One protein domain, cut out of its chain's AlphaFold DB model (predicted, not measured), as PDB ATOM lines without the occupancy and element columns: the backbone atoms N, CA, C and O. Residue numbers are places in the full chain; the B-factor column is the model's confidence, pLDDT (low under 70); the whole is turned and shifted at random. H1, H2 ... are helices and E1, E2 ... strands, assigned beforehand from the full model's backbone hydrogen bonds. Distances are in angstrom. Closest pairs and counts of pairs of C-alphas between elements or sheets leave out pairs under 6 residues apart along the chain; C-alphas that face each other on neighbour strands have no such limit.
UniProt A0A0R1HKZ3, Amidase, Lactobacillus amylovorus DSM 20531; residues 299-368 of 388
ATOM      1  N   GLU A 299     271.924 454.094 280.430       65.50
ATOM      2  CA  GLU A 299     272.579 453.396 279.309       65.50
ATOM      3  C   GLU A 299     273.713 452.445 279.751       65.50
ATOM      4  O   GLU A 299     273.920 451.416 279.111       65.50
ATOM      5  N   ASN A 300     274.390 452.751 280.868       70.81
ATOM      6  CA  ASN A 300     275.514 451.985 281.417       70.81
ATOM      7  C   ASN A 300     275.108 450.887 282.418       70.81
ATOM      8  O   ASN A 300     275.969 450.109 282.836       70.81
ATOM      9  N   MET A 301     273.843 450.826 282.849       80.75
ATOM     10  CA  MET A 301     273.376 449.803 283.790       80.75
ATOM     11  C   MET A 301     272.995 448.501 283.062       80.75
ATOM     12  O   MET A 301     272.337 448.567 282.019       80.75
ATOM     13  N   PRO A 302     273.332 447.321 283.624       87.00
ATOM     14  CA  PRO A 302     272.793 446.037 283.187       87.00
ATOM     15  C   PRO A 302     271.267 446.063 283.057       87.00
ATOM     16  O   PRO A 302     270.563 446.605 283.913       87.00
ATOM     17  N   VAL A 303     270.771 445.467 281.976       88.06
ATOM     18  CA  VAL A 303     269.347 445.427 281.633       88.06
ATOM     19  C   VAL A 303     268.756 444.094 282.082       88.06
ATOM     20  O   VAL A 303     269.249 443.036 281.697       88.06
ATOM     21  N   ILE A 304     267.690 444.153 282.876       87.88
ATOM     22  CA  ILE A 304     266.986 442.993 283.431       87.88
ATOM     23  C   ILE A 304     265.604 442.876 282.788       87.88
ATOM     24  O   ILE A 304     264.894 443.870 282.634       87.88
ATOM     25  N   VAL A 305     265.204 441.657 282.425       84.81
ATOM     26  CA  VAL A 305     263.843 441.375 281.954       84.81
ATOM     27  C   VAL A 305     262.938 441.113 283.157       84.81
ATOM     28  O   VAL A 305     263.284 440.340 284.051       84.81
ATOM     29  N   VAL A 306     261.769 441.749 283.168       81.56
ATOM     30  CA  VAL A 306     260.694 441.476 284.125       81.56
ATOM     31  C   VAL A 306     259.517 440.893 283.351       81.56
ATOM     32  O   VAL A 306     259.083 441.446 282.343       81.56
ATOM     33  N   GLU A 307     259.017 439.753 283.811       76.38
ATOM     34  CA  GLU A 307     257.790 439.135 283.326       76.38
ATOM     35  C   GLU A 307     256.638 439.556 284.245       76.38
ATOM     36  O   GLU A 307     256.592 439.181 285.421       76.38
ATOM     37  N   GLU A 308     255.691 440.335 283.725       75.38
ATOM     38  CA  GLU A 308     254.439 440.609 284.432       75.38
ATOM     39  C   GLU A 308     253.443 439.462 284.218       75.38
ATOM     40  O   GLU A 308     253.210 439.012 283.095       75.38
ATOM     41  N   SER A 309     252.845 438.975 285.305       70.50
ATOM     42  CA  SER A 309     251.897 437.857 285.294       70.50
ATOM     43  C   SER A 309     250.728 438.107 286.249       70.50
ATOM     44  O   SER A 309     250.807 438.957 287.138       70.50
ATOM     45  N   MET A 310     249.657 437.316 286.137       67.00
ATOM     46  CA  MET A 310     248.545 437.358 287.103       67.00
ATOM     47  C   MET A 310     248.961 436.922 288.521       67.00
ATOM     48  O   MET A 310     248.243 437.202 289.477       67.00
ATOM     49  N   GLN A 311     250.117 436.269 288.674       67.38
ATOM     50  CA  GLN A 311     250.730 435.926 289.959       67.38
ATOM     51  C   GLN A 311     251.657 437.035 290.506       67.38
ATOM     52  O   GLN A 311     252.163 436.904 291.618       67.38
ATOM     53  N   GLY A 312     251.877 438.122 289.755       70.12
ATOM     54  CA  GLY A 312     252.766 439.234 290.103       70.12
ATOM     55  C   GLY A 312     253.922 439.425 289.114       70.12
ATOM     56  O   GLY A 312     253.972 438.797 288.054       70.12
ATOM     57  N   ARG A 313     254.866 440.308 289.464       74.94
ATOM     58  CA  ARG A 313     256.088 440.554 288.681       74.94
ATOM     59  C   ARG A 313     257.164 439.530 289.035       74.94
ATOM     60  O   ARG A 313     257.532 439.409 290.202       74.94
ATOM     61  N   LYS A 314     257.690 438.831 288.032       77.75
ATOM     62  CA  LYS A 314     258.802 437.877 288.137       77.75
ATOM     63  C   LYS A 314     260.034 438.475 287.457       77.75
ATOM     64  O   LYS A 314     259.949 438.937 286.327       77.75
ATOM     65  N   ILE A 315     261.178 438.465 288.135       80.44
ATOM     66  CA  ILE A 315     262.437 438.992 287.592       80.44
ATOM     67  C   ILE A 315     263.222 437.839 286.954       80.44
ATOM     68  O   ILE A 315     263.471 436.834 287.624       80.44
ATOM     69  N   ASP A 316     263.625 437.968 285.688       79.81
ATOM     70  CA  ASP A 316     264.499 436.986 285.039       79.81
ATOM     71  C   ASP A 316     265.975 437.301 285.322       79.81
ATOM     72  O   ASP A 316     266.606 438.161 284.703       79.81
ATOM     73  N   LEU A 317     266.519 436.603 286.319       85.56
ATOM     74  CA  LEU A 317     267.913 436.688 286.746       85.56
ATOM     75  C   LEU A 317     268.671 435.429 286.318       85.56
ATOM     76  O   LEU A 317     269.010 434.577 287.148       85.56
ATOM     77  N   THR A 318     268.960 435.329 285.019       88.38
ATOM     78  CA  THR A 318     269.851 434.294 284.471       88.38
ATOM     79  C   THR A 318     271.252 434.379 285.110       88.38
ATOM     80  O   THR A 318     271.639 435.442 285.618       88.38
ATOM     81  N   PRO A 319     272.060 433.299 285.096       91.31
ATOM     82  CA  PRO A 319     273.437 433.334 285.601       91.31
ATOM     83  C   PRO A 319     274.291 434.449 284.975       91.31
ATOM     84  O   PRO A 319     275.101 435.071 285.660       91.31
ATOM     85  N   GLU A 320     274.072 434.748 283.696       90.69
ATOM     86  CA  GLU A 320     274.778 435.778 282.933       90.69
ATOM     87  C   GLU A 320     274.364 437.181 283.389       90.69
ATOM     88  O   GLU A 320     275.230 438.012 283.671       90.69
ATOM     89  N   VAL A 321     273.055 437.434 283.530       89.81
ATOM     90  CA  VAL A 321     272.519 438.708 284.046       89.81
ATOM     91  C   VAL A 321     273.022 438.956 285.469       89.81
ATOM     92  O   VAL A 321     273.503 440.047 285.776       89.81
ATOM     93  N   ARG A 322     273.018 437.923 286.325       92.81
ATOM     94  CA  ARG A 322     273.593 437.991 287.677       92.81
ATOM     95  C   ARG A 322     275.060 438.421 287.640       92.81
ATOM     96  O   ARG A 322     275.430 439.357 288.343       92.81
ATOM     97  N   GLN A 323     275.893 437.789 286.811       94.19
ATOM     98  CA  GLN A 323     277.317 438.139 286.717       94.19
ATOM     99  C   GLN A 323     277.551 439.554 286.164       94.19
ATOM    100  O   GLN A 323     278.439 440.253 286.653       94.19
ATOM    101  N   GLN A 324     276.739 440.024 285.210       92.50
ATOM    102  CA  GLN A 324     276.798 441.413 284.732       92.50
ATOM    103  C   GLN A 324     276.509 442.411 285.861       92.50
ATOM    104  O   GLN A 324     277.268 443.363 286.050       92.50
ATOM    105  N   VAL A 325     275.464 442.163 286.654       92.00
ATOM    106  CA  VAL A 325     275.088 442.999 287.804       92.00
ATOM    107  C   VAL A 325     276.177 443.003 288.883       92.00
ATOM    108  O   VAL A 325     276.574 444.074 289.338       92.00
ATOM    109  N   LEU A 326     276.729 441.846 289.263       94.56
ATOM    110  CA  LEU A 326     277.795 441.786 290.277       94.56
ATOM    111  C   LEU A 326     279.103 442.430 289.791       94.56
ATOM    112  O   LEU A 326     279.756 443.143 290.554       94.56
ATOM    113  N   SER A 327     279.458 442.255 288.514       92.44
ATOM    114  CA  SER A 327     280.597 442.935 287.883       92.44
ATOM    115  C   SER A 327     280.423 444.461 287.887       92.44
ATOM    116  O   SER A 327     281.340 445.194 288.271       92.44
ATOM    117  N   PHE A 328     279.218 444.947 287.560       88.94
ATOM    118  CA  PHE A 328     278.872 446.366 287.638       88.94
ATOM    119  C   PHE A 328     278.983 446.907 289.071       88.94
ATOM    120  O   PHE A 328     279.629 447.934 289.281       88.94
ATOM    121  N   VAL A 329     278.438 446.204 290.074       90.38
ATOM    122  CA  VAL A 329     278.529 446.596 291.497       90.38
ATOM    123  C   VAL A 329     279.987 446.665 291.958       90.38
ATOM    124  O   VAL A 329     280.385 447.668 292.554       90.38
ATOM    125  N   ASN A 330     280.789 445.641 291.645       90.06
ATOM    126  CA  ASN A 330     282.215 445.584 291.965       90.06
ATOM    127  C   ASN A 330     282.959 446.798 291.380       90.06
ATOM    128  O   ASN A 330     283.561 447.568 292.136       90.06
ATOM    129  N   LYS A 331     282.825 447.054 290.064       86.25
ATOM    130  CA  LYS A 331     283.406 448.239 289.401       86.25
ATOM    131  C   LYS A 331     282.930 449.542 290.055       86.25
ATOM    132  O   LYS A 331     283.746 450.416 290.350       86.25
ATOM    133  N   TRP A 332     281.621 449.698 290.267       84.38
ATOM    134  CA  TRP A 332     281.055 450.988 290.663       84.38
ATOM    135  C   TRP A 332     281.325 451.352 292.120       84.38
ATOM    136  O   TRP A 332     281.556 452.522 292.433       84.38
ATOM    137  N   ARG A 333     281.313 450.365 293.019       84.75
ATOM    138  CA  ARG A 333     281.514 450.567 294.461       84.75
ATOM    139  C   ARG A 333     282.958 450.355 294.916       84.75
ATOM    140  O   ARG A 333     283.265 450.709 296.048       84.75
ATOM    141  N   GLY A 334     283.837 449.825 294.059       85.69
ATOM    142  CA  GLY A 334     285.207 449.458 294.432       85.69
ATOM    143  C   GLY A 334     285.280 448.176 295.268       85.69
ATOM    144  O   GLY A 334     286.185 448.032 296.083       85.69
ATOM    145  N   SER A 335     284.303 447.287 295.089       90.19
ATOM    146  CA  SER A 335     284.192 445.990 295.766       90.19
ATOM    147  C   SER A 335     284.797 444.876 294.900       90.19
ATOM    148  O   SER A 335     284.964 445.027 293.688       90.19
ATOM    149  N   THR A 336     285.134 443.751 295.530       92.81
ATOM    150  CA  THR A 336     285.528 442.494 294.869       92.81
ATOM    151  C   THR A 336     284.666 441.304 295.311       92.81
ATOM    152  O   THR A 336     284.931 440.170 294.920       92.81
ATOM    153  N   ASP A 337     283.648 441.555 296.137       94.56
ATOM    154  CA  ASP A 337     282.875 440.568 296.898       94.56
ATOM    155  C   ASP A 337     281.353 440.738 296.743       94.56
ATOM    156  O   ASP A 337     280.585 440.127 297.493       94.56
ATOM    157  N   ALA A 338     280.909 441.562 295.783       96.00
ATOM    158  CA  ALA A 338     279.495 441.778 295.511       96.00
ATOM    159  C   ALA A 338     278.761 440.458 295.236       96.00
ATOM    160  O   ALA A 338     279.185 439.654 294.404       96.00
ATOM    161  N   LYS A 339     277.626 440.256 295.911       96.25
ATOM    162  CA  LYS A 339     276.776 439.064 295.787       96.25
ATOM    163  C   LYS A 339     275.311 439.388 296.075       96.25
ATOM    164  O   LYS A 339     275.009 440.279 296.872       96.25
ATOM    165  N   PHE A 340     274.410 438.630 295.464       95.38
ATOM    166  CA  PHE A 340     272.985 438.693 295.775       95.38
ATOM    167  C   PHE A 340     272.699 438.137 297.179       95.38
ATOM    168  O   PHE A 340     273.357 437.202 297.641       95.38
ATOM    169  N   VAL A 341     271.717 438.734 297.851       91.88
ATOM    170  CA  VAL A 341     271.165 438.335 299.153       91.88
ATOM    171  C   VAL A 341     269.656 438.616 299.164       91.88
ATOM    172  O   VAL A 341     269.143 439.278 298.264       91.88
ATOM    173  N   ASP A 342     268.944 438.121 300.180       91.12
ATOM    174  CA  ASP A 342     267.498 438.334 300.368       91.12
ATOM    175  C   ASP A 342     266.667 437.962 299.121       91.12
ATOM    176  O   ASP A 342     265.986 438.800 298.540       91.12
ATOM    177  N   ASN A 343     266.770 436.702 298.675       87.94
ATOM    178  CA  ASN A 343     266.089 436.177 297.479       87.94
ATOM    179  C   ASN A 343     266.290 437.042 296.217       87.94
ATOM    180  O   ASN A 343     265.375 437.236 295.423       87.94
ATOM    181  N   ASP A 344     267.512 437.552 296.054       87.62
ATOM    182  CA  ASP A 344     267.972 438.397 294.949       87.62
ATOM    183  C   ASP A 344     267.387 439.822 294.886       87.62
ATOM    184  O   ASP A 344     267.765 440.601 294.010       87.62
ATOM    185  N   GLU A 345     266.556 440.229 295.853       86.38
ATOM    186  CA  GLU A 345     266.067 441.613 295.971       86.38
ATOM    187  C   GLU A 345     267.199 442.617 296.260       86.38
ATOM    188  O   GLU A 345     267.098 443.809 295.946       86.38
ATOM    189  N   ASN A 346     268.272 442.149 296.905       91.19
ATOM    190  CA  ASN A 346     269.341 442.971 297.457       91.19
ATOM    191  C   ASN A 346     270.728 442.472 297.036       91.19
ATOM    192  O   ASN A 346     270.958 441.283 296.819       91.19
ATOM    193  N   ILE A 347     271.689 443.393 297.005       93.62
ATOM    194  CA  ILE A 347     273.101 443.109 296.761       93.62
ATOM    195  C   ILE A 347     273.907 443.541 297.983       93.62
ATOM    196  O   ILE A 347     273.851 444.701 298.405       93.62
ATOM    197  N   GLN A 348     274.663 442.601 298.546       95.62
ATOM    198  CA  GLN A 348     275.651 442.842 299.593       95.62
ATOM    199  C   GLN A 348     277.033 442.994 298.956       95.62
ATOM    200  O   GLN A 348     277.396 442.212 298.082       95.62
ATOM    201  N   TYR A 349     277.804 443.979 299.412       92.12
ATOM    202  CA  TYR A 349     279.177 444.235 298.966       92.12
ATOM    203  C   TYR A 349     279.978 444.921 300.080       92.12
ATOM    204  O   TYR A 349     279.409 445.660 300.886       92.12
ATOM    205  N   THR A 350     281.290 444.714 300.133       86.69
ATOM    206  CA  THR A 350     282.196 445.428 301.040       86.69
ATOM    207  C   THR A 350     282.775 446.655 300.341       86.69
ATOM    208  O   THR A 350     283.280 446.568 299.223       86.69
ATOM    209  N   ASP A 351     282.680 447.823 300.978       81.31
ATOM    210  CA  ASP A 351     283.240 449.066 300.443       81.31
ATOM    211  C   ASP A 351     284.764 449.186 300.688       81.31
ATOM    212  O   ASP A 351     285.311 448.482 301.541       81.31
ATOM    213  N   PRO A 352     285.474 450.097 299.988       75.81
ATOM    214  CA  PRO A 352     286.930 450.260 300.096       75.81
ATOM    215  C   PRO A 352     287.480 450.655 301.480       75.81
ATOM    216  O   PRO A 352     288.696 450.749 301.637       75.81
ATOM    217  N   ASN A 353     286.627 450.897 302.480       73.50
ATOM    218  CA  ASN A 353     287.010 451.109 303.881       73.50
ATOM    219  C   ASN A 353     286.852 449.826 304.726       73.50
ATOM    220  O   ASN A 353     286.970 449.878 305.949       73.50
ATOM    221  N   GLY A 354     286.542 448.687 304.097       79.12
ATOM    222  CA  GLY A 354     286.287 447.407 304.759       79.12
ATOM    223  C   GLY A 354     284.895 447.289 305.384       79.12
ATOM    224  O   GLY A 354     284.657 446.368 306.166       79.12
ATOM    225  N   LYS A 355     283.963 448.205 305.081       79.00
ATOM    226  CA  LYS A 355     282.604 448.161 305.635       79.00
ATOM    227  C   LYS A 355     281.647 447.433 304.690       79.00
ATOM    228  O   LYS A 355     281.466 447.836 303.547       79.00
ATOM    229  N   VAL A 356     280.949 446.427 305.217       87.12
ATOM    230  CA  VAL A 356     279.835 445.757 304.531       87.12
ATOM    231  C   VAL A 356     278.652 446.716 304.346       87.12
ATOM    232  O   VAL A 356     278.197 447.366 305.292       87.12
ATOM    233  N   GLN A 357     278.138 446.771 303.121       88.56
ATOM    234  CA  GLN A 357     276.978 447.544 302.686       88.56
ATOM    235  C   GLN A 357     275.914 446.603 302.097       88.56
ATOM    236  O   GLN A 357     276.210 445.467 301.715       88.56
ATOM    237  N   LYS A 358     274.668 447.079 302.011       92.25
ATOM    238  CA  LYS A 358     273.571 446.406 301.303       92.25
ATOM    239  C   LYS A 358     272.698 447.447 300.608       92.25
ATOM    240  O   LYS A 358     272.369 448.453 301.236       92.25
ATOM    241  N   SER A 359     272.310 447.186 299.363       87.50
ATOM    242  CA  SER A 359     271.407 448.039 298.577       87.50
ATOM    243  C   SER A 359     270.543 447.187 297.643       87.50
ATOM    244  O   SER A 359     270.981 446.123 297.210       87.50
ATOM    245  N   GLY A 360     269.333 447.651 297.320       87.75
ATOM    246  CA  GLY A 360     268.408 446.934 296.433       87.75
ATOM    247  C   GLY A 360     268.905 446.827 294.984       87.75
ATOM    248  O   GLY A 360     269.642 447.696 294.512       87.75
ATOM    249  N   LEU A 361     268.464 445.782 294.278       87.38
ATOM    250  CA  LEU A 361     268.846 445.452 292.896       87.38
ATOM    251  C   LEU A 361     268.737 446.640 291.921       87.38
ATOM    252  O   LEU A 361     269.683 446.939 291.194       87.38
ATOM    253  N   TRP A 362     267.627 447.378 291.971       84.31
ATOM    254  CA  TRP A 362     267.350 448.537 291.107       84.31
ATOM    255  C   TRP A 362     268.253 449.764 291.356       84.31
ATOM    256  O   TRP A 362     268.129 450.772 290.672       84.31
ATOM    257  N   GLY A 363     269.192 449.696 292.309       83.06
ATOM    258  CA  GLY A 363     270.300 450.656 292.431       83.06
ATOM    259  C   GLY A 363     271.524 450.326 291.562       83.06
ATOM    260  O   GLY A 363     272.543 451.013 291.661       83.06
ATOM    261  N   PHE A 364     271.463 449.245 290.774       86.25
ATOM    262  CA  PHE A 364     272.583 448.696 289.999       86.25
ATOM    263  C   PHE A 364     272.191 448.113 288.637       86.25
ATOM    264  O   PHE A 364     273.055 447.617 287.917       86.25
ATOM    265  N   ALA A 365     270.907 448.131 288.305       87.44
ATOM    266  CA  ALA A 365     270.344 447.555 287.099       87.44
ATOM    267  C   ALA A 365     269.060 448.302 286.737       87.44
ATOM    268  O   ALA A 365     268.414 448.870 287.620       87.44
ATOM    269  N   ARG A 366     268.677 448.258 285.462       85.75
ATOM    270  CA  ARG A 366     267.425 448.837 284.964       85.75
ATOM    271  C   ARG A 366     266.530 447.777 284.345       85.75
ATOM    272  O   ARG A 366     267.006 446.753 283.854       85.75
ATOM    273  N   GLU A 367     265.231 448.032 284.372       86.00
ATOM    274  CA  GLU A 367     264.252 447.204 283.677       86.00
ATOM    275  C   GLU A 367     264.422 447.375 282.159       86.00
ATOM    276  O   GLU A 367     264.829 448.434 281.673       86.00
ATOM    277  N   LYS A 368     264.177 446.314 281.390       81.38
ATOM    278  CA  LYS A 368     264.195 446.377 279.929       81.38
ATOM    279  C   LYS A 368     262.980 447.162 279.446       81.38
ATOM    280  O   LYS A 368     261.865 446.676 279.592       81.38
TER     281      LYS A 368
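Overview. This is residues 299 to 368 of the 388 residues of the protein "Amidase" of Lactobacillus amylovorus DSM 20531 (UniProt A0A0R1HKZ3). What does the model look like as a whole? Going along the printed part, a two-stranded hairpin, E1 and E2, reaches out at one end of an elongated body, its tip at residues 308 to 313 standing free; helix H1 then crosses one face of a small sheet, E3, E4 and E5, in two layers, a helix on one face of a sheet. At the end of the printed part residues 366 to 367 come back to pair, parallel, with residues 303 to 304 of E1. What is it made of? The printed part has 70 residues with one named helix and five named strands in the order E1 E2 H1 E3 E4 E5, class mixed, and the sheets E1 - E2 and E3 - E4 - E5 are both antiparallel. How large is it? It is compact, with a radius of gyration of the C-alphas of 12.5 A, and spans 44 by 25 by 18 A.

Arrangement. How do the first two strands pair? E1, residues 303 to 309, and E2, residues 312 to 316, form an antiparallel hairpin at 148 degrees, with N 307 and O 314 within hydrogen-bond range at 2.8 A. Where is the helix? H1, residues 319 to 333, is on the sheet of E3, residues 339 to 341, E4, residues 346 to 350, and E5, residues 356 to 360, at a height over the sheet of 8.2 A. It lies over E3 and E4, but only just, with 3 of its C-alphas falling on each, and runs across the strands at 78 degrees to E3 on the local plane. Every O i to N i+4 pair in H1 is within hydrogen-bond range. How is that sheet joined? E3, E4 and E5 make a meander, each strand the antiparallel neighbour of the one before, with N 339 and O 348 at 2.9 A and N 347 and O 359 at 2.8 A, both within hydrogen-bond range. Which parts come closest, and which stay apart? The closest C-alphas of H1 and E3 are those of Leu 326 and Lys 339, 6.2 A, and of E1 and H1 those of Ile 304 and Val 321, 7.0 A; E1 and E2 are each apart from E3, E4 and E5.

Along the chain. Where does the first strand begin? E1 starts at C-alpha 303 at (269.347, 445.427, 281.633) and is 19.4 A long; E2 is 13.0 A. Where do the helix and the last strands run? H1, 21.0 A long, begins at C-alpha 319 at (273.437, 433.334, 285.601). E4 is 13.6 A long and E5 is 14.1 A, ending at C-alpha 360 at (268.408, 446.934, 296.433).

Size, cuts and confidence. How far does it reach? The two C-alphas farthest apart are those of Met 310 and Asn 353, 44.2 A. Are there cuts or long links? The printed part has no cut, and the links E1 to E2, E2 to H1, H1 to E3, E3 to E4 and E4 to E5 are tight. Where is confidence low? The mean pLDDT of the printed part is 85.5, with residue 299 and residues 310 to 311 under 70.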